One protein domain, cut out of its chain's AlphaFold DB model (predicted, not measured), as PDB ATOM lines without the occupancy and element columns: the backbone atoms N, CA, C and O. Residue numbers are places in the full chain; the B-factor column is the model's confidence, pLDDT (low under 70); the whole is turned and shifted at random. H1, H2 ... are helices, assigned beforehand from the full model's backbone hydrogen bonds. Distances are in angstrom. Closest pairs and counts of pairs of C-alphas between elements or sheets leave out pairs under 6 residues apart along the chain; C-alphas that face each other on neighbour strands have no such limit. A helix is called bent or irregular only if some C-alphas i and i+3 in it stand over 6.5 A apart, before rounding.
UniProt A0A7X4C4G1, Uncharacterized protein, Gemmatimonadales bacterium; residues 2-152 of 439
ATOM      1  N   VAL A   2      12.646  -3.474 -35.564       28.39
ATOM      2  CA  VAL A   2      12.651  -2.337 -34.633       28.39
ATOM      3  C   VAL A   2      11.417  -1.492 -34.946       28.39
ATOM      4  O   VAL A   2      11.117  -1.266 -36.119       28.39
ATOM      5  N   ARG A   3      10.654  -1.103 -33.918       29.27
ATOM      6  CA  ARG A   3       9.470  -0.248 -34.061       29.27
ATOM      7  C   ARG A   3       9.887   1.085 -34.692       29.27
ATOM      8  O   ARG A   3      10.557   1.897 -34.069       29.27
ATOM      9  N   THR A   4       9.469   1.303 -35.932       36.16
ATOM     10  CA  THR A   4       9.529   2.588 -36.631       36.16
ATOM     11  C   THR A   4       8.547   3.553 -35.972       36.16
ATOM     12  O   THR A   4       7.344   3.475 -36.218       36.16
ATOM     13  N   GLY A   5       9.047   4.427 -35.103       34.38
ATOM     14  CA  GLY A   5       8.233   5.456 -34.449       34.38
ATOM     15  C   GLY A   5       9.026   6.617 -33.851       34.38
ATOM     16  O   GLY A   5       8.452   7.683 -33.644       34.38
ATOM     17  N   ALA A   6      10.332   6.465 -33.621       43.47
ATOM     18  CA  ALA A   6      11.142   7.544 -33.079       43.47
ATOM     19  C   ALA A   6      11.418   8.605 -34.164       43.47
ATOM     20  O   ALA A   6      12.085   8.343 -35.166       43.47
ATOM     21  N   ARG A   7      10.845   9.805 -34.003       58.38
ATOM     22  CA  ARG A   7      11.208  10.976 -34.811       58.38
ATOM     23  C   ARG A   7      12.510  11.546 -34.249       58.38
ATOM     24  O   ARG A   7      12.513  12.017 -33.113       58.38
ATOM     25  N   ALA A   8      13.582  11.531 -35.041       59.84
ATOM     26  CA  ALA A   8      14.812  12.238 -34.697       59.84
ATOM     27  C   ALA A   8      14.530  13.729 -34.451       59.84
ATOM     28  O   ALA A   8      13.663  14.330 -35.098       59.84
ATOM     29  N   ALA A   9      15.261  14.322 -33.508       67.00
ATOM     30  CA  ALA A   9      15.181  15.757 -33.265       67.00
ATOM     31  C   ALA A   9      15.856  16.551 -34.400       67.00
ATOM     32  O   ALA A   9      16.659  16.017 -35.161       67.00
ATOM     33  N   THR A  10      15.513  17.832 -34.537       70.19
ATOM     34  CA  THR A  10      16.136  18.710 -35.540       70.19
ATOM     35  C   THR A  10      17.583  19.033 -35.161       70.19
ATOM     36  O   THR A  10      17.930  19.034 -33.981       70.19
ATOM     37  N   ALA A  11      18.409  19.399 -36.146       64.19
ATOM     38  CA  ALA A  11      19.805  19.800 -35.944       64.19
ATOM     39  C   ALA A  11      19.987  20.857 -34.835       64.19
ATOM     40  O   ALA A  11      20.851  20.724 -33.971       64.19
ATOM     41  N   ALA A  12      19.104  21.863 -34.783       62.22
ATOM     42  CA  ALA A  12      19.119  22.897 -33.745       62.22
ATOM     43  C   ALA A  12      18.846  22.346 -32.331       62.22
ATOM     44  O   ALA A  12      19.419  22.835 -31.361       62.22
ATOM     45  N   THR A  13      17.992  21.326 -32.202       66.19
ATOM     46  CA  THR A  13      17.714  20.640 -30.929       66.19
ATOM     47  C   THR A  13      18.829  19.663 -30.545       66.19
ATOM     48  O   THR A  13      19.051  19.430 -29.362       66.19
ATOM     49  N   LEU A  14      19.537  19.092 -31.524       68.94
ATOM     50  CA  LEU A  14      20.650  18.169 -31.292       68.94
ATOM     51  C   LEU A  14      21.956  18.889 -30.940       68.94
ATOM     52  O   LEU A  14      22.788  18.316 -30.245       68.94
ATOM     53  N   ALA A  15      22.126  20.146 -31.358       64.50
ATOM     54  CA  ALA A  15      23.340  20.915 -31.105       64.50
ATOM     55  C   ALA A  15      23.743  20.910 -29.618       64.50
ATOM     56  O   ALA A  15      24.910  20.687 -29.330       64.50
ATOM     57  N   SER A  16      22.799  21.035 -28.673       64.50
ATOM     58  CA  SER A  16      23.096  21.030 -27.227       64.50
ATOM     59  C   SER A  16      23.578  19.679 -26.675       64.50
ATOM     60  O   SER A  16      24.275  19.646 -25.662       64.50
ATOM     61  N   ILE A  17      23.233  18.569 -27.339       66.88
ATOM     62  CA  ILE A  17      23.666  17.206 -26.980       66.88
ATOM     63  C   ILE A  17      25.146  17.021 -27.325       66.88
ATOM     64  O   ILE A  17      25.897  16.433 -26.545       66.88
ATOM     65  N   PHE A  18      25.567  17.584 -28.463       67.31
ATOM     66  CA  PHE A  18      26.882  17.360 -29.067       67.31
ATOM     67  C   PHE A  18      27.847  18.563 -28.966       67.31
ATOM     68  O   PHE A  18      29.023  18.437 -29.303       67.31
ATOM     69  N   THR A  19      27.419  19.720 -28.436       55.00
ATOM     70  CA  THR A  19      28.277  20.911 -28.211       55.00
ATOM     71  C   THR A  19      29.393  20.723 -27.176       55.00
ATOM     72  O   THR A  19      30.182  21.637 -26.953       55.00
ATOM     73  N   SER A  20      29.538  19.538 -26.581       48.81
ATOM     74  CA  SER A  20      30.709  19.180 -25.774       48.81
ATOM     75  C   SER A  20      31.956  18.840 -26.606       48.81
ATOM     76  O   SER A  20      32.983  18.503 -26.024       48.81
ATOM     77  N   ALA A  21      31.908  18.968 -27.940       40.53
ATOM     78  CA  ALA A  21      33.024  18.682 -28.853       40.53
ATOM     79  C   ALA A  21      34.336  19.458 -28.564       40.53
ATOM     80  O   ALA A  21      35.366  19.159 -29.161       40.53
ATOM     81  N   GLY A  22      34.327  20.433 -27.647       41.62
ATOM     82  CA  GLY A  22      35.516  21.167 -27.196       41.62
ATOM     83  C   GLY A  22      36.063  20.800 -25.807       41.62
ATOM     84  O   GLY A  22      36.973  21.484 -25.349       41.62
ATOM     85  N   LEU A  23      35.529  19.787 -25.112       41.28
ATOM     86  CA  LEU A  23      35.853  19.509 -23.699       41.28
ATOM     87  C   LEU A  23      36.558  18.165 -23.447       41.28
ATOM     88  O   LEU A  23      36.436  17.607 -22.364       41.28
ATOM     89  N   PHE A  24      37.367  17.671 -24.382       52.72
ATOM     90  CA  PHE A  24      38.421  16.717 -24.010       52.72
ATOM     91  C   PHE A  24      39.606  17.518 -23.457       52.72
ATOM     92  O   PHE A  24      40.593  17.781 -24.144       52.72
ATOM     93  N   GLY A  25      39.448  18.030 -22.234       42.31
ATOM     94  CA  GLY A  25      40.563  18.597 -21.476       42.31
ATOM     95  C   GLY A  25      41.593  17.508 -21.164       42.31
ATOM     96  O   GLY A  25      41.246  16.332 -21.118       42.31
ATOM     97  N   GLN A  26      42.847  17.900 -20.913       48.31
ATOM     98  CA  GLN A  26      43.989  17.000 -20.651       48.31
ATOM     99  C   GLN A  26      43.785  15.962 -19.519       48.31
ATOM    100  O   GLN A  26      44.636  15.097 -19.349       48.31
ATOM    101  N   GLU A  27      42.702  16.048 -18.736       50.62
ATOM    102  CA  GLU A  27      42.394  15.159 -17.601       50.62
ATOM    103  C   GLU A  27      41.320  14.097 -17.922       50.62
ATOM    104  O   GLU A  27      41.328  13.031 -17.318       50.62
ATOM    105  N   CYS A  28      40.467  14.323 -18.930       63.16
ATOM    106  CA  CYS A  28      39.480  13.356 -19.442       63.16
ATOM    107  C   CYS A  28      39.887  12.863 -20.838       63.16
ATOM    108  O   CYS A  28      39.096  12.868 -21.784       63.16
ATOM    109  N   GLU A  29      41.164  12.508 -20.992       55.19
ATOM    110  CA  GLU A  29      41.725  12.065 -22.266       55.19
ATOM    111  C   GLU A  29      41.354  10.596 -22.497       55.19
ATOM    112  O   GLU A  29      42.046   9.657 -22.105       55.19
ATOM    113  N   PHE A  30      40.188  10.393 -23.097       58.09
ATOM    114  CA  PHE A  30      39.752   9.077 -23.526       58.09
ATOM    115  C   PHE A  30      40.400   8.746 -24.876       58.09
ATOM    116  O   PHE A  30      40.141   9.416 -25.876       58.09
ATOM    117  N   ASP A  31      41.233   7.707 -24.925       58.91
ATOM    118  CA  ASP A  31      41.845   7.246 -26.176       58.91
ATOM    119  C   ASP A  31      40.772   6.605 -27.067       58.91
ATOM    120  O   ASP A  31      40.382   5.456 -26.856       58.91
ATOM    121  N   ALA A  32      40.202   7.364 -28.006       62.47
ATOM    122  CA  ALA A  32      39.125   6.874 -28.856       62.47
ATOM    123  C   ALA A  32      39.622   5.697 -29.711       62.47
ATOM    124  O   ALA A  32      40.490   5.848 -30.574       62.47
ATOM    125  N   ASN A  33      39.029   4.517 -29.510       71.00
ATOM    126  CA  ASN A  33      39.196   3.411 -30.450       71.00
ATOM    127  C   ASN A  33      38.687   3.828 -31.847       71.00
ATOM    128  O   ASN A  33      37.992   4.835 -32.017       71.00
ATOM    129  N   SER A  34      39.003   3.033 -32.872       75.12
ATOM    130  CA  SER A  34      38.613   3.370 -34.246       75.12
ATOM    131  C   SER A  34      37.100   3.547 -34.415       75.12
ATOM    132  O   SER A  34      36.682   4.424 -35.159       75.12
ATOM    133  N   ALA A  35      36.282   2.756 -33.711       81.25
ATOM    134  CA  ALA A  35      34.823   2.819 -33.804       81.25
ATOM    135  C   ALA A  35      34.261   4.139 -33.243       81.25
ATOM    136  O   ALA A  35      33.482   4.817 -33.909       81.25
ATOM    137  N   ALA A  36      34.705   4.543 -32.052       82.12
ATOM    138  CA  ALA A  36      34.338   5.801 -31.413       82.12
ATOM    139  C   ALA A  36      34.836   7.015 -32.204       82.12
ATOM    140  O   ALA A  36      34.106   7.995 -32.336       82.12
ATOM    141  N   ALA A  37      36.046   6.945 -32.769       82.44
ATOM    142  CA  ALA A  37      36.582   8.004 -33.618       82.44
ATOM    143  C   ALA A  37      35.723   8.203 -34.878       82.44
ATOM    144  O   ALA A  37      35.327   9.329 -35.175       82.44
ATOM    145  N   THR A  38      35.365   7.117 -35.574       85.44
ATOM    146  CA  THR A  38      34.486   7.175 -36.754       85.44
ATOM    147  C   THR A  38      33.081   7.666 -36.401       85.44
ATOM    148  O   THR A  38      32.539   8.515 -37.104       85.44
ATOM    149  N   ALA A  39      32.498   7.195 -35.293       86.12
ATOM    150  CA  ALA A  39      31.192   7.667 -34.836       86.12
ATOM    151  C   ALA A  39      31.213   9.165 -34.488       86.12
ATOM    152  O   ALA A  39      30.313   9.911 -34.871       86.12
ATOM    153  N   SER A  40      32.265   9.623 -33.803       84.19
ATOM    154  CA  SER A  40      32.442  11.035 -33.468       84.19
ATOM    155  C   SER A  40      32.630  11.911 -34.706       84.19
ATOM    156  O   SER A  40      32.153  13.043 -34.701       84.19
ATOM    157  N   GLU A  41      33.317  11.425 -35.742       84.31
ATOM    158  CA  GLU A  41      33.466  12.133 -37.019       84.31
ATOM    159  C   GLU A  41      32.117  12.260 -37.737       84.31
ATOM    160  O   GLU A  41      31.754  13.358 -38.152       84.31
ATOM    161  N   ALA A  42      31.328  11.181 -37.795       85.88
ATOM    162  CA  ALA A  42      29.987  11.211 -38.380       85.88
ATOM    163  C   ALA A  42      29.082  12.248 -37.688       85.88
ATOM    164  O   ALA A  42      28.445  13.066 -38.351       85.88
ATOM    165  N   ILE A  43      29.094  12.296 -36.350       84.25
ATOM    166  CA  ILE A  43      28.309  13.250 -35.545       84.25
ATOM    167  C   ILE A  43      28.633  14.717 -35.873       84.25
ATOM    168  O   ILE A  43      27.744  15.563 -35.766       84.25
ATOM    169  N   GLN A  44      29.859  15.047 -36.306       80.81
ATOM    170  CA  GLN A  44      30.197  16.423 -36.706       80.81
ATOM    171  C   GLN A  44      29.324  16.916 -37.866       80.81
ATOM    172  O   GLN A  44      29.036  18.107 -37.937       80.81
ATOM    173  N   GLY A  45      28.821  16.011 -38.713       81.88
ATOM    174  CA  GLY A  45      27.887  16.343 -39.788       81.88
ATOM    175  C   GLY A  45      26.559  16.942 -39.307       81.88
ATOM    176  O   GLY A  45      25.867  17.590 -40.091       81.88
ATOM    177  N   LEU A  46      26.196  16.791 -38.023       81.81
ATOM    178  CA  LEU A  46      24.958  17.355 -37.471       81.81
ATOM    179  C   LEU A  46      24.909  18.885 -37.528       81.81
ATOM    180  O   LEU A  46      23.814  19.444 -37.542       81.81
ATOM    181  N   THR A  47      26.056  19.571 -37.577       77.88
ATOM    182  CA  THR A  47      26.083  21.037 -37.715       77.88
ATOM    183  C   THR A  47      25.552  21.506 -39.065       77.88
ATOM    184  O   THR A  47      25.029  22.615 -39.159       77.88
ATOM    185  N   ASP A  48      25.658  20.652 -40.084       80.62
ATOM    186  CA  ASP A  48      25.312  20.963 -41.470       80.62
ATOM    187  C   ASP A  48      23.951  20.370 -41.882       80.62
ATOM    188  O   ASP A  48      23.472  20.611 -42.992       80.62
ATOM    189  N   ALA A  49      23.297  19.616 -40.991       82.50
ATOM    190  CA  ALA A  49      22.007  18.986 -41.243       82.50
ATOM    191  C   ALA A  49      20.885  20.032 -41.409       82.50
ATOM    192  O   ALA A  49      20.585  20.810 -40.500       82.50
ATOM    193  N   ALA A  50      20.213  20.027 -42.565       81.62
ATOM    194  CA  ALA A  50      19.160  20.992 -42.885       81.62
ATOM    195  C   ALA A  50      17.775  20.528 -42.410       81.62
ATOM    196  O   ALA A  50      16.885  21.349 -42.166       81.62
ATOM    197  N   THR A  51      17.577  19.216 -42.279       85.00
ATOM    198  CA  THR A  51      16.308  18.611 -41.870       85.00
ATOM    199  C   THR A  51      16.475  17.592 -40.739       85.00
ATOM    200  O   THR A  51      17.568  17.116 -40.435       85.00
ATOM    201  N   ALA A  52      15.355  17.223 -40.107       80.56
ATOM    202  CA  ALA A  52      15.329  16.127 -39.137       80.56
ATOM    203  C   ALA A  52      15.627  14.759 -39.782       80.56
ATOM    204  O   ALA A  52      16.107  13.861 -39.098       80.56
ATOM    205  N   ALA A  53      15.357  14.595 -41.083       86.25
ATOM    206  CA  ALA A  53      15.704  13.373 -41.808       86.25
ATOM    207  C   ALA A  53      17.222  13.273 -42.009       86.25
ATOM    208  O   ALA A  53      17.789  12.223 -41.730       86.25
ATOM    209  N   ASP A  54      17.873  14.384 -42.371       86.50
ATOM    210  CA  ASP A  54      19.337  14.459 -42.485       86.50
ATOM    211  C   ASP A  54      19.989  14.145 -41.127       86.50
ATOM    212  O   ASP A  54      20.937  13.375 -41.032       86.50
ATOM    213  N   SER A  55      19.417  14.695 -40.047       86.50
ATOM    214  CA  SER A  55      19.880  14.428 -38.678       86.50
ATOM    215  C   SER A  55      19.744  12.949 -38.298       86.50
ATOM    216  O   SER A  55      20.626  12.396 -37.647       86.50
ATOM    217  N   LEU A  56      18.646  12.296 -38.702       88.69
ATOM    218  CA  LEU A  56      18.426  10.870 -38.466       88.69
ATOM    219  C   LEU A  56      19.449  10.007 -39.211       88.69
ATOM    220  O   LEU A  56      19.975   9.068 -38.622       88.69
ATOM    221  N   GLU A  57      19.727  10.320 -40.477       90.69
ATOM    222  CA  GLU A  57      20.708   9.599 -41.298       90.69
ATOM    223  C   GLU A  57      22.098   9.654 -40.656       90.69
ATOM    224  O   GLU A  57      22.685   8.610 -40.380       90.69
ATOM    225  N   ILE A  58      22.551  10.851 -40.273       89.94
ATOM    226  CA  ILE A  58      23.841  11.054 -39.597       89.94
ATOM    227  C   ILE A  58      23.923  10.269 -38.279       89.94
ATOM    228  O   ILE A  58      24.929   9.620 -37.992       89.94
ATOM    229  N   LEU A  59      22.864  10.296 -37.462       91.69
ATOM    230  CA  LEU A  59      22.832   9.555 -36.197       91.69
ATOM    231  C   LEU A  59      22.835   8.035 -36.409       91.69
ATOM    232  O   LEU A  59      23.422   7.311 -35.607       91.69
ATOM    233  N   MET A  60      22.192   7.542 -37.470       93.50
ATOM    234  CA  MET A  60      22.209   6.122 -37.822       93.50
ATOM    235  C   MET A  60      23.587   5.671 -38.315       93.50
ATOM    236  O   MET A  60      24.035   4.601 -37.910       93.50
ATOM    237  N   GLU A  61      24.275   6.481 -39.122       93.25
ATOM    238  CA  GLU A  61      25.657   6.216 -39.548       93.25
ATOM    239  C   GLU A  61      26.616   6.188 -38.349       93.25
ATOM    240  O   GLU A  61      27.413   5.259 -38.198       93.25
ATOM    241  N   ALA A  62      26.494   7.164 -37.445       90.94
ATOM    242  CA  ALA A  62      27.272   7.198 -36.209       90.94
ATOM    243  C   ALA A  62      26.997   5.971 -35.324       90.94
ATOM    244  O   ALA A  62      27.926   5.389 -34.761       90.94
ATOM    245  N   TRP A  63      25.730   5.550 -35.219       95.12
ATOM    246  CA  TRP A  63      25.349   4.344 -34.487       95.12
ATOM    247  C   TRP A  63      25.938   3.079 -35.113       95.12
ATOM    248  O   TRP A  63      26.469   2.239 -34.390       95.12
ATOM    249  N   GLU A  64      25.876   2.936 -36.438       94.94
ATOM    250  CA  GLU A  64      26.459   1.795 -37.147       94.94
ATOM    251  C   GLU A  64      27.965   1.699 -36.877       94.94
ATOM    252  O   GLU A  64      28.451   0.630 -36.499       94.94
ATOM    253  N   ALA A  65      28.684   2.822 -36.962       91.31
ATOM    254  CA  ALA A  65      30.108   2.884 -36.652       91.31
ATOM    255  C   ALA A  65      30.410   2.495 -35.195       91.31
ATOM    256  O   ALA A  65      31.291   1.669 -34.947       91.31
ATOM    257  N   LEU A  66      29.660   3.043 -34.232       91.00
ATOM    258  CA  LEU A  66      29.854   2.755 -32.808       91.00
ATOM    259  C   LEU A  66      29.489   1.304 -32.450       91.00
ATOM    260  O   LEU A  66      30.106   0.707 -31.567       91.00
ATOM    261  N   SER A  67      28.514   0.716 -33.155       92.31
ATOM    262  CA  SER A  67      27.972  -0.617 -32.862       92.31
ATOM    263  C   SER A  67      29.004  -1.748 -32.957       92.31
ATOM    264  O   SER A  67      28.815  -2.812 -32.368       92.31
ATOM    265  N   ALA A  68      30.118  -1.505 -33.652       89.19
ATOM    266  CA  ALA A  68      31.219  -2.449 -33.793       89.19
ATOM    267  C   ALA A  68      31.991  -2.711 -32.486       89.19
ATOM    268  O   ALA A  68      32.720  -3.700 -32.425       89.19
ATOM    269  N   ASP A  69      31.853  -1.853 -31.465       87.25
ATOM    270  CA  ASP A  69      32.640  -1.952 -30.228       87.25
ATOM    271  C   ASP A  69      31.850  -1.595 -28.954       87.25
ATOM    272  O   ASP A  69      32.393  -1.039 -28.000       87.25
ATOM    273  N   LEU A  70      30.545  -1.904 -28.912       89.69
ATOM    274  CA  LEU A  70      29.673  -1.562 -27.774       89.69
ATOM    275  C   LEU A  70      30.109  -2.179 -26.441       89.69
ATOM    276  O   LEU A  70      29.699  -1.678 -25.394       89.69
ATOM    277  N   GLU A  71      30.896  -3.254 -26.465       87.69
ATOM    278  CA  GLU A  71      31.401  -3.950 -25.275       87.69
ATOM    279  C   GLU A  71      32.685  -3.325 -24.705       87.69
ATOM    280  O   GLU A  71      33.150  -3.751 -23.651       87.69
ATOM    281  N   SER A  72      33.242  -2.302 -25.360       84.56
ATOM    282  CA  SER A  72      34.438  -1.607 -24.888       84.56
ATOM    283  C   SER A  72      34.264  -1.039 -23.475       84.56
ATOM    284  O   SER A  72      33.238  -0.439 -23.143       84.56
ATOM    285  N   GLU A  73      35.306  -1.188 -22.653       82.31
ATOM    286  CA  GLU A  73      35.400  -0.565 -21.324       82.31
ATOM    287  C   GLU A  73      35.770   0.924 -21.403       82.31
ATOM    288  O   GLU A  73      35.746   1.620 -20.390       82.31
ATOM    289  N   ASN A  74      36.103   1.434 -22.595       83.25
ATOM    290  CA  ASN A  74      36.413   2.844 -22.782       83.25
ATOM    291  C   ASN A  74      35.159   3.706 -22.540       83.25
ATOM    292  O   ASN A  74      34.198   3.554 -23.296       83.25
ATOM    293  N   PRO A  75      35.178   4.658 -21.585       86.56
ATOM    294  CA  PRO A  75      34.026   5.494 -21.242       86.56
ATOM    295  C   PRO A  75      33.488   6.355 -22.397       86.56
ATOM    296  O   PRO A  75      32.322   6.742 -22.381       86.56
ATOM    297  N   VAL A  76      34.269   6.624 -23.449       85.38
ATOM    298  CA  VAL A  76      33.748   7.328 -24.639       85.38
ATOM    299  C   VAL A  76      32.676   6.534 -25.361       85.38
ATOM    300  O   VAL A  76      31.735   7.133 -25.876       85.38
ATOM    301  N   VAL A  77      32.788   5.205 -25.405       89.25
ATOM    302  CA  VAL A  77      31.809   4.370 -26.106       89.25
ATOM    303  C   VAL A  77      30.414   4.501 -25.487       89.25
ATOM    304  O   VAL A  77      29.492   4.850 -26.226       89.25
ATOM    305  N   PRO A  78      30.210   4.293 -24.171       92.31
ATOM    306  CA  PRO A  78      28.908   4.520 -23.569       92.31
ATOM    307  C   PRO A  78      28.479   5.992 -23.604       92.31
ATOM    308  O   PRO A  78      27.301   6.248 -23.829       92.31
ATOM    309  N   LEU A  79      29.390   6.967 -23.499       90.50
ATOM    310  CA  LEU A  79      29.012   8.383 -23.609       90.50
ATOM    311  C   LEU A  79      28.454   8.739 -24.999       90.50
ATOM    312  O   LEU A  79      27.384   9.340 -25.102       90.50
ATOM    313  N   LEU A  80      29.151   8.348 -26.072       89.81
ATOM    314  CA  LEU A  80      28.677   8.533 -27.448       89.81
ATOM    315  C   LEU A  80      27.404   7.723 -27.701       89.81
ATOM    316  O   LEU A  80      26.482   8.221 -28.344       89.81
ATOM    317  N   GLY A  81      27.327   6.504 -27.161       93.31
ATOM    318  CA  GLY A  81      26.133   5.667 -27.216       93.31
ATOM    319  C   GLY A  81      24.921   6.397 -26.647       93.31
ATOM    320  O   GLY A  81      23.914   6.537 -27.337       93.31
ATOM    321  N   ALA A  82      25.044   6.962 -25.444       93.94
ATOM    322  CA  ALA A  82      23.995   7.762 -24.827       93.94
ATOM    323  C   ALA A  82      23.594   8.959 -25.700       93.94
ATOM    324  O   ALA A  82      22.412   9.143 -25.977       93.94
ATOM    325  N   GLN A  83      24.555   9.747 -26.190       91.56
ATOM    326  CA  GLN A  83      24.272  10.918 -27.027       91.56
ATOM    327  C   GLN A  83      23.519  10.557 -28.315       91.56
ATOM    328  O   GLN A  83      22.520  11.199 -28.657       91.56
ATOM    329  N   ILE A  84      23.972   9.511 -29.012       92.38
ATOM    330  CA  ILE A  84      23.339   9.013 -30.234       92.38
ATOM    331  C   ILE A  84      21.922   8.525 -29.926       92.38
ATOM    332  O   ILE A  84      20.980   8.923 -30.610       92.38
ATOM    333  N   GLN A  85      21.743   7.720 -28.875       95.00
ATOM    334  CA  GLN A  85      20.435   7.172 -28.515       95.00
ATOM    335  C   GLN A  85      19.455   8.252 -28.042       95.00
ATOM    336  O   GLN A  85      18.287   8.226 -28.438       95.00
ATOM    337  N   ILE A  86      19.920   9.268 -27.301       92.25
ATOM    338  CA  ILE A  86      19.131  10.476 -27.027       92.25
ATOM    339  C   ILE A  86      18.723  11.083 -28.373       92.25
ATOM    340  O   ILE A  86      17.529  11.219 -28.629       92.25
ATOM    341  N   GLY A  87      19.663  11.384 -29.271       89.62
ATOM    342  CA  GLY A  87      19.364  11.992 -30.571       89.62
ATOM    343  C   GLY A  87      18.316  11.226 -31.393       89.62
ATOM    344  O   GLY A  87      17.378  11.835 -31.919       89.62
ATOM    345  N   LEU A  88      18.425   9.894 -31.416       90.56
ATOM    346  CA  LEU A  88      17.491   8.979 -32.077       90.56
ATOM    347  C   LEU A  88      16.125   8.891 -31.382       90.56
ATOM    348  O   LEU A  88      15.157   8.485 -32.014       90.56
ATOM    349  N   GLY A  89      16.018   9.299 -30.113       90.94
ATOM    350  CA  GLY A  89      14.800   9.188 -29.303       90.94
ATOM    351  C   GLY A  89      14.634   7.831 -28.609       90.94
ATOM    352  O   GLY A  89      13.555   7.531 -28.103       90.94
ATOM    353  N   ASN A  90      15.690   7.023 -28.556       94.75
ATOM    354  CA  ASN A  90      15.728   5.734 -27.869       94.75
ATOM    355  C   ASN A  90      16.197   5.941 -26.423       94.75
ATOM    356  O   ASN A  90      17.297   5.576 -26.019       94.75
ATOM    357  N   PHE A  91      15.354   6.601 -25.638       95.12
ATOM    358  CA  PHE A  91      15.726   7.092 -24.313       95.12
ATOM    359  C   PHE A  91      16.058   5.991 -23.300       95.12
ATOM    360  O   PHE A  91      16.930   6.201 -22.468       95.12
ATOM    361  N   ARG A  92      15.416   4.819 -23.380       95.19
ATOM    362  CA  ARG A  92      15.720   3.689 -22.481       95.19
ATOM    363  C   ARG A  92      17.145   3.176 -22.699       95.19
ATOM    364  O   ARG A  92      17.903   3.084 -21.741       95.19
ATOM    365  N   ASP A  93      17.530   2.966 -23.957       95.50
ATOM    366  CA  ASP A  93      18.894   2.562 -24.320       95.50
ATOM    367  C   ASP A  93      19.914   3.626 -23.881       95.50
ATOM    368  O   ASP A  93      21.000   3.307 -23.405       95.50
ATOM    369  N   ALA A  94      19.561   4.909 -24.005       96.12
ATOM    370  CA  ALA A  94      20.413   5.996 -23.537       96.12
ATOM    371  C   ALA A  94      20.654   5.971 -22.017       96.12
ATOM    372  O   ALA A  94      21.783   6.235 -21.612       96.12
ATOM    373  N   VAL A  95      19.654   5.635 -21.186       96.75
ATOM    374  CA  VAL A  95      19.852   5.468 -19.731       96.75
ATOM    375  C   VAL A  95      20.842   4.342 -19.455       96.75
ATOM    376  O   VAL A  95      21.798   4.556 -18.721       96.75
ATOM    377  N   GLU A  96      20.695   3.187 -20.111       95.88
ATOM    378  CA  GLU A  96      21.628   2.063 -19.939       95.88
ATOM    379  C   GLU A  96      23.068   2.453 -20.306       95.88
ATOM    380  O   GLU A  96      24.029   2.069 -19.633       95.88
ATOM    381  N   PHE A  97      23.239   3.247 -21.363       95.69
ATOM    382  CA  PHE A  97      24.543   3.785 -21.728       95.69
ATOM    383  C   PHE A  97      25.090   4.778 -20.697       95.69
ATOM    384  O   PHE A  97      26.283   4.730 -20.405       95.69
ATOM    385  N   LEU A  98      24.255   5.642 -20.122       95.75
ATOM    386  CA  LEU A  98      24.679   6.576 -19.074       95.75
ATOM    387  C   LEU A  98      25.054   5.848 -17.782       95.75
ATOM    388  O   LEU A  98      26.085   6.158 -17.199       95.75
ATOM    389  N   ASP A  99      24.310   4.815 -17.391       95.50
ATOM    390  CA  ASP A  99      24.652   3.987 -16.230       95.50
ATOM    391  C   ASP A  99      25.994   3.272 -16.434       95.50
ATOM    392  O   ASP A  99      26.827   3.196 -15.528       95.50
ATOM    393  N   ARG A 100      26.253   2.787 -17.656       94.56
ATOM    394  CA  ARG A 100      27.560   2.227 -18.022       94.56
ATOM    395  C   ARG A 100      28.668   3.273 -18.006       94.56
ATOM    396  O   ARG A 100      29.777   2.945 -17.597       94.56
ATOM    397  N   TYR A 101      28.395   4.493 -18.464       93.00
ATOM    398  CA  TYR A 101      29.352   5.596 -18.412       93.00
ATOM    399  C   TYR A 101      29.723   5.941 -16.968       93.00
ATOM    400  O   TYR A 101      30.905   6.039 -16.644       93.00
ATOM    401  N   ASP A 102      28.734   6.060 -16.087       92.31
ATOM    402  CA  ASP A 102      28.946   6.358 -14.669       92.31
ATOM    403  C   ASP A 102      29.751   5.240 -13.983       92.31
ATOM    404  O   ASP A 102      30.576   5.501 -13.111       92.31
ATOM    405  N   ALA A 103      29.577   3.988 -14.422       92.94
ATOM    406  CA  ALA A 103      30.325   2.843 -13.905       92.94
ATOM    407  C   ALA A 103      31.787   2.758 -14.386       92.94
ATOM    408  O   ALA A 103      32.603   2.132 -13.706       92.94
ATOM    409  N   THR A 104      32.128   3.323 -15.552       88.75
ATOM    410  CA  THR A 104      33.477   3.205 -16.145       88.75
ATOM    411  C   THR A 104      34.285   4.499 -16.141       88.75
ATOM    412  O   THR A 104      35.509   4.449 -16.269       88.75
ATOM    413  N   SER A 105      33.636   5.656 -16.003       87.69
ATOM    414  CA  SER A 105      34.294   6.960 -16.046       87.69
ATOM    415  C   SER A 105      35.058   7.287 -14.758       87.69
ATOM    416  O   SER A 105      34.710   6.863 -13.655       87.69
ATOM    417  N   ALA A 106      36.143   8.052 -14.906       87.50
ATOM    418  CA  ALA A 106      36.855   8.617 -13.768       87.50
ATOM    419  C   ALA A 106      36.015   9.739 -13.121       87.50
ATOM    420  O   ALA A 106      35.287  10.431 -13.842       87.50
ATOM    421  N   PRO A 107      36.115   9.965 -11.796       87.50
ATOM    422  CA  PRO A 107      35.301  10.961 -11.100       87.50
ATOM    423  C   PRO A 107      35.341  12.372 -11.697       87.50
ATOM    424  O   PRO A 107      34.316  13.043 -11.773       87.50
ATOM    425  N   GLU A 108      36.508  12.803 -12.165       84.62
ATOM    426  CA  GLU A 108      36.741  14.082 -12.841       84.62
ATOM    427  C   GLU A 108      35.955  14.246 -14.154       84.62
ATOM    428  O   GLU A 108      35.768  15.371 -14.616       84.62
ATOM    429  N   CYS A 109      35.442  13.155 -14.729       85.38
ATOM    430  CA  CYS A 109      34.707  13.160 -15.990       85.38
ATOM    431  C   CYS A 109      33.186  13.008 -15.827       85.38
ATOM    432  O   CYS A 109      32.461  13.189 -16.807       85.38
ATOM    433  N   MET A 110      32.673  12.755 -14.615       87.50
ATOM    434  CA  MET A 110      31.236  12.516 -14.373       87.50
ATOM    435  C   MET A 110      30.327  13.640 -14.902       87.50
ATOM    436  O   MET A 110      29.227  13.369 -15.386       87.50
ATOM    437  N   MET A 111      30.818  14.886 -14.937       87.12
ATOM    438  CA  MET A 111      30.078  16.038 -15.470       87.12
ATOM    439  C   MET A 111      29.574  15.852 -16.913       87.12
ATOM    440  O   MET A 111      28.584  16.466 -17.312       87.12
ATOM    441  N   HIS A 112      30.233  15.017 -17.726       86.19
ATOM    442  CA  HIS A 112      29.774  14.737 -19.087       86.19
ATOM    443  C   HIS A 112      28.528  13.851 -19.096       86.19
ATOM    444  O   HIS A 112      27.603  14.127 -19.861       86.19
ATOM    445  N   GLY A 113      28.488  12.829 -18.237       90.94
ATOM    446  CA  GLY A 113      27.309  11.989 -18.028       90.94
ATOM    447  C   GLY A 113      26.143  12.814 -17.493       90.94
ATOM    448  O   GLY A 113      25.056  12.785 -18.065       90.94
ATOM    449  N   GLU A 114      26.396  13.659 -16.490       90.19
ATOM    450  CA  GLU A 114      25.408  14.590 -15.925       90.19
ATOM    451  C   GLU A 114      24.821  15.543 -16.977       90.19
ATOM    452  O   GLU A 114      23.605  15.744 -17.038       90.19
ATOM    453  N   ALA A 115      25.659  16.091 -17.862       89.50
ATOM    454  CA  ALA A 115      25.197  16.947 -18.951       89.50
ATOM    455  C   ALA A 115      24.249  16.198 -19.904       89.50
ATOM    456  O   ALA A 115      23.237  16.750 -20.342       89.50
ATOM    457  N   GLN A 116      24.537  14.929 -20.206       91.81
ATOM    458  CA  GLN A 116      23.656  14.109 -21.038       91.81
ATOM    459  C   GLN A 116      22.387  13.671 -20.303       91.81
ATOM    460  O   GLN A 116      21.315  13.657 -20.912       91.81
ATOM    461  N   ARG A 117      22.475  13.418 -18.991       93.94
ATOM    462  CA  ARG A 117      21.315  13.204 -18.119       93.94
ATOM    463  C   ARG A 117      20.356  14.393 -18.193       93.94
ATOM    464  O   ARG A 117      19.177  14.230 -18.502       93.94
ATOM    465  N   TYR A 118      20.883  15.609 -18.046       91.69
ATOM    466  CA  TYR A 118      20.106  16.839 -18.196       91.69
ATOM    467  C   TYR A 118      19.505  16.998 -19.602       91.69
ATOM    468  O   TYR A 118      18.315  17.280 -19.736       91.69
ATOM    469  N   ASN A 119      20.285  16.771 -20.663       90.00
ATOM    470  CA  ASN A 119      19.799  16.881 -22.043       90.00
ATOM    471  C   ASN A 119      18.658  15.896 -22.353       90.00
ATOM    472  O   ASN A 119      17.672  16.264 -22.999       90.00
ATOM    473  N   GLY A 120      18.781  14.647 -21.898       93.06
ATOM    474  CA  GLY A 120      17.729  13.644 -22.033       93.06
ATOM    475  C   GLY A 120      16.478  14.019 -21.241       93.06
ATOM    476  O   GLY A 120      15.386  14.013 -21.814       93.06
ATOM    477  N   TRP A 121      16.645  14.457 -19.986       95.19
ATOM    478  CA  TRP A 121      15.553  14.954 -19.143       95.19
ATOM    479  C   TRP A 121      14.790  16.105 -19.812       95.19
ATOM    480  O   TRP A 121      13.573  16.021 -19.937       95.19
ATOM    481  N   VAL A 122      15.472  17.139 -20.331       92.56
ATOM    482  CA  VAL A 122      14.815  18.284 -20.998       92.56
ATOM    483  C   VAL A 122      13.968  17.822 -22.185       92.56
ATOM    484  O   VAL A 122      12.856  18.313 -22.401       92.56
ATOM    485  N   ARG A 123      14.477  16.874 -22.979       91.12
ATOM    486  CA  ARG A 123      13.744  16.359 -24.142       91.12
ATOM    487  C   ARG A 123      12.515  15.561 -23.726       91.12
ATOM    488  O   ARG A 123      11.450  15.800 -24.289       91.12
ATOM    489  N   LEU A 124      12.647  14.679 -22.741       96.25
ATOM    490  CA  LEU A 124      11.533  13.893 -22.215       96.25
ATOM    491  C   LEU A 124      10.490  14.768 -21.515       96.25
ATOM    492  O   LEU A 124       9.302  14.609 -21.769       96.25
ATOM    493  N   TYR A 125      10.915  15.768 -20.741       95.50
ATOM    494  CA  TYR A 125      10.021  16.752 -20.133       95.50
ATOM    495  C   TYR A 125       9.168  17.461 -21.192       95.50
ATOM    496  O   TYR A 125       7.942  17.498 -21.100       95.50
ATOM    497  N   ASN A 126       9.804  17.972 -22.250       93.44
ATOM    498  CA  ASN A 126       9.101  18.651 -23.339       93.44
ATOM    499  C   ASN A 126       8.178  17.705 -24.124       93.44
ATOM    500  O   ASN A 126       7.099  18.119 -24.557       93.44
ATOM    501  N   GLN A 127       8.577  16.441 -24.304       94.31
ATOM    502  CA  GLN A 127       7.718  15.413 -24.895       94.31
ATOM    503  C   GLN A 127       6.493  15.143 -24.020       94.31
ATOM    504  O   GLN A 127       5.385  15.135 -24.551       94.31
ATOM    505  N   GLY A 128       6.671  15.026 -22.703       96.38
ATOM    506  CA  GLY A 128       5.584  14.860 -21.740       96.38
ATOM    507  C   GLY A 128       4.591  16.021 -21.777       96.38
ATOM    508  O   GLY A 128       3.392  15.806 -21.929       96.38
ATOM    509  N   VAL A 129       5.081  17.265 -21.763       95.00
ATOM    510  CA  VAL A 129       4.236  18.471 -21.882       95.00
ATOM    511  C   VAL A 129       3.476  18.511 -23.214       95.00
ATOM    512  O   VAL A 129       2.300  18.886 -23.258       95.00
ATOM    513  N   THR A 130       4.131  18.123 -24.310       94.50
ATOM    514  CA  THR A 130       3.509  18.078 -25.642       94.50
ATOM    515  C   THR A 130       2.419  17.008 -25.706       94.50
ATOM    516  O   THR A 130       1.326  17.289 -26.194       94.50
ATOM    517  N   ALA A 131       2.692  15.807 -25.192       93.69
ATOM    518  CA  ALA A 131       1.734  14.707 -25.131       93.69
ATOM    519  C   ALA A 131       0.531  15.054 -24.243       93.69
ATOM    520  O   ALA A 131      -0.610  14.891 -24.670       93.69
ATOM    521  N   TYR A 132       0.771  15.660 -23.076       93.06
ATOM    522  CA  TYR A 132      -0.289  16.132 -22.185       93.06
ATOM    523  C   TYR A 132      -1.196  17.160 -22.872       93.06
ATOM    524  O   TYR A 132      -2.420  17.062 -22.830       93.06
ATOM    525  N   SER A 133      -0.599  18.110 -23.597       91.25
ATOM    526  CA  SER A 133      -1.340  19.123 -24.361       91.25
ATOM    527  C   SER A 133      -2.141  18.514 -25.524       91.25
ATOM    528  O   SER A 133      -3.156  19.072 -25.936       91.25
ATOM    529  N   ALA A 134      -1.709  17.359 -26.039       92.44
ATOM    530  CA  ALA A 134      -2.440  16.543 -27.008       92.44
ATOM    531  C   ALA A 134      -3.478  15.602 -26.358       92.44
ATOM    532  O   ALA A 134      -4.139  14.854 -27.077       92.44
ATOM    533  N   SER A 135      -3.638  15.650 -25.028       92.25
ATOM    534  CA  SER A 135      -4.480  14.741 -24.232       92.25
ATOM    535  C   SER A 135      -4.083  13.262 -24.346       92.25
ATOM    536  O   SER A 135      -4.899  12.373 -24.103       92.25
ATOM    537  N   ASP A 136      -2.830  12.990 -24.716       95.88
ATOM    538  CA  ASP A 136      -2.239  11.654 -24.715       95.88
ATOM    539  C   ASP A 136      -1.575  11.407 -23.353       95.88
ATOM    540  O   ASP A 136      -0.365  11.571 -23.175       95.88
ATOM    541  N   ASN A 137      -2.410  11.096 -22.358       93.75
ATOM    542  CA  ASN A 137      -1.980  10.962 -20.964       93.75
ATOM    543  C   ASN A 137      -1.030   9.774 -20.751       93.75
ATOM    544  O   ASN A 137      -0.130   9.873 -19.921       93.75
ATOM    545  N   GLU A 138      -1.183   8.690 -21.521       96.19
ATOM    546  CA  GLU A 138      -0.282   7.531 -21.464       96.19
ATOM    547  C   GLU A 138       1.122   7.909 -21.947       96.19
ATOM    548  O   GLU A 138       2.101   7.695 -21.231       96.19
ATOM    549  N   ALA A 139       1.237   8.549 -23.118       95.62
ATOM    550  CA  ALA A 139       2.536   8.988 -23.625       95.62
ATOM    551  C   ALA A 139       3.169  10.075 -22.742       95.62
ATOM    552  O   ALA A 139       4.394  10.119 -22.593       95.62
ATOM    553  N   ALA A 140       2.353  10.951 -22.145       97.62
ATOM    554  CA  ALA A 140       2.831  11.960 -21.208       97.62
ATOM    555  C   ALA A 140       3.413  11.329 -19.936       97.62
ATOM    556  O   ALA A 140       4.511  11.702 -19.518       97.62
ATOM    557  N   LEU A 141       2.708  10.350 -19.361       97.88
ATOM    558  CA  LEU A 141       3.154   9.607 -18.187       97.88
ATOM    559  C   LEU A 141       4.467   8.869 -18.466       97.88
ATOM    560  O   LEU A 141       5.425   9.033 -17.712       97.88
ATOM    561  N   ASP A 142       4.540   8.130 -19.577       96.94
ATOM    562  CA  ASP A 142       5.751   7.418 -19.994       96.94
ATOM    563  C   ASP A 142       6.953   8.367 -20.124       96.94
ATOM    564  O   ASP A 142       8.055   8.050 -19.668       96.94
ATOM    565  N   ALA A 143       6.749   9.546 -20.719       97.50
ATOM    566  CA  ALA A 143       7.806  10.532 -20.899       97.50
ATOM    567  C   ALA A 143       8.279  11.135 -19.567       97.50
ATOM    568  O   ALA A 143       9.485  11.249 -19.351       97.50
ATOM    569  N   PHE A 144       7.368  11.498 -18.657       98.19
ATOM    570  CA  PHE A 144       7.747  12.045 -17.350       98.19
ATOM    571  C   PHE A 144       8.414  11.007 -16.446       98.19
ATOM    572  O   PHE A 144       9.403  11.330 -15.790       98.19
ATOM    573  N   MET A 145       7.934   9.760 -16.450       97.25
ATOM    574  CA  MET A 145       8.568   8.662 -15.718       97.25
ATOM    575  C   MET A 145       9.982   8.400 -16.236       97.25
ATOM    576  O   MET A 145      10.924   8.374 -15.453       97.25
ATOM    577  N   LEU A 146      10.160   8.313 -17.558       96.50
ATOM    578  CA  LEU A 146      11.482   8.112 -18.147       96.50
ATOM    579  C   LEU A 146      12.402   9.326 -17.944       96.50
ATOM    580  O   LEU A 146      13.616   9.168 -17.873       96.50
ATOM    581  N   ALA A 147      11.859  10.543 -17.824       97.12
ATOM    582  CA  ALA A 147      12.659  11.713 -17.463       97.12
ATOM    583  C   ALA A 147      13.292  11.544 -16.071       97.12
ATOM    584  O   ALA A 147      14.464  11.885 -15.901       97.12
ATOM    585  N   ASN A 148      12.560  10.969 -15.109       95.56
ATOM    586  CA  ASN A 148      13.084  10.688 -13.769       95.56
ATOM    587  C   ASN A 148      14.233   9.664 -13.782       95.56
ATOM    588  O   ASN A 148      15.139   9.789 -12.961       95.56
ATOM    589  N   ASP A 149      14.252   8.725 -14.737       94.44
ATOM    590  CA  ASP A 149      15.366   7.776 -14.914       94.44
ATOM    591  C   ASP A 149      16.658   8.477 -15.388       94.44
ATOM    592  O   ASP A 149      17.768   8.060 -15.059       94.44
ATOM    593  N   PHE A 150      16.535   9.571 -16.149       94.50
ATOM    594  CA  PHE A 150      17.682  10.407 -16.519       94.50
ATOM    595  C   PHE A 150      18.159  11.241 -15.335       94.50
ATOM    596  O   PHE A 150      19.352  11.261 -15.027       94.50
ATOM    597  N   LYS A 151      17.225  11.955 -14.709       91.94
ATOM    598  CA  LYS A 151      17.468  12.830 -13.567       91.94
ATOM    599  C   LYS A 151      16.199  12.871 -12.709       91.94
ATOM    600  O   LYS A 151      15.207  13.442 -13.167       91.94
ATOM    601  N   PRO A 152      16.247  12.389 -11.457       93.44
ATOM    602  CA  PRO A 152      15.175  12.606 -10.496       93.44
ATOM    603  C   PRO A 152      14.850  14.100 -10.355       93.44
ATOM    604  O   PRO A 152      15.736  14.945 -10.164       93.44
TER     605      PRO A 152
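Overview. This is residues 2 to 152 of the 439 residues of an uncharacterized protein of Gemmatimonadales bacterium (UniProt A0A7X4C4G1). A bundle of helices is built round H4; the hairpin of H2 and H3 packs on one side of it, H5 and H6 on another, with H1 beside H4. The far part of long H6 runs on past H4, and H7 folds back along it. The 151 printed residues hold seven named helices, H1 to H7, and no named strand: all helix, up and down, each running against the one before it. The whole is compact, with radius of gyration of the C-alphas 15.1 A and spans of 48 by 33 by 27 A.

Along the chain. Find C-alpha 107 at (35.301, 10.961, -11.100); from there H6, residues 107 to 133, runs 39.8 A. H7, residues 137 to 150, ends at C-alpha 150, (17.682, 10.407, -16.519). Look earlier for H5, residues 91 to 104, H4, 76 to 88, H3, 52 to 67, H2, 34 to 47, and H1, 11 to 22. H1 and H6 are irregular: C-alphas 17 and 20, and 108 and 111, are each 7.4 A apart.

Arrangement. Start at the hub, H4. It forms a hairpin with H5, closest C-alphas Ala 82 and Ala 94, 4.2 A, and touches H3 at Leu 59 and Ile 84, 6.0 A. H2 and H3 touch at Ala 39 and Ala 62, 4.2 A. Residues 14 to 18 of H1 touch H4, closest C-alphas Ile 17 and Gln 83, 6.3 A. H6 and H7 touch at Gly 128 and Ala 140, 4.0 A, at a shallow tilt of 9 degrees, opposite ways. H4 and H7 are apart. In H3, H4, H5 and H7 every O i to N i+4 pair is within hydrogen-bond range; H2 has 7 of 10, H6 20 of 23, and H1 3 of 8, beside 4 of 9 O i to N i+3 pairs.

Size, cuts and confidence. The C-alphas farthest apart, Gln 26 and Ser 135, are 48.7 A apart. The printed part has no cut; the link H1 to H2 is long. Look for pLDDT under 70 at residues 2 to 9 and 11 to 32.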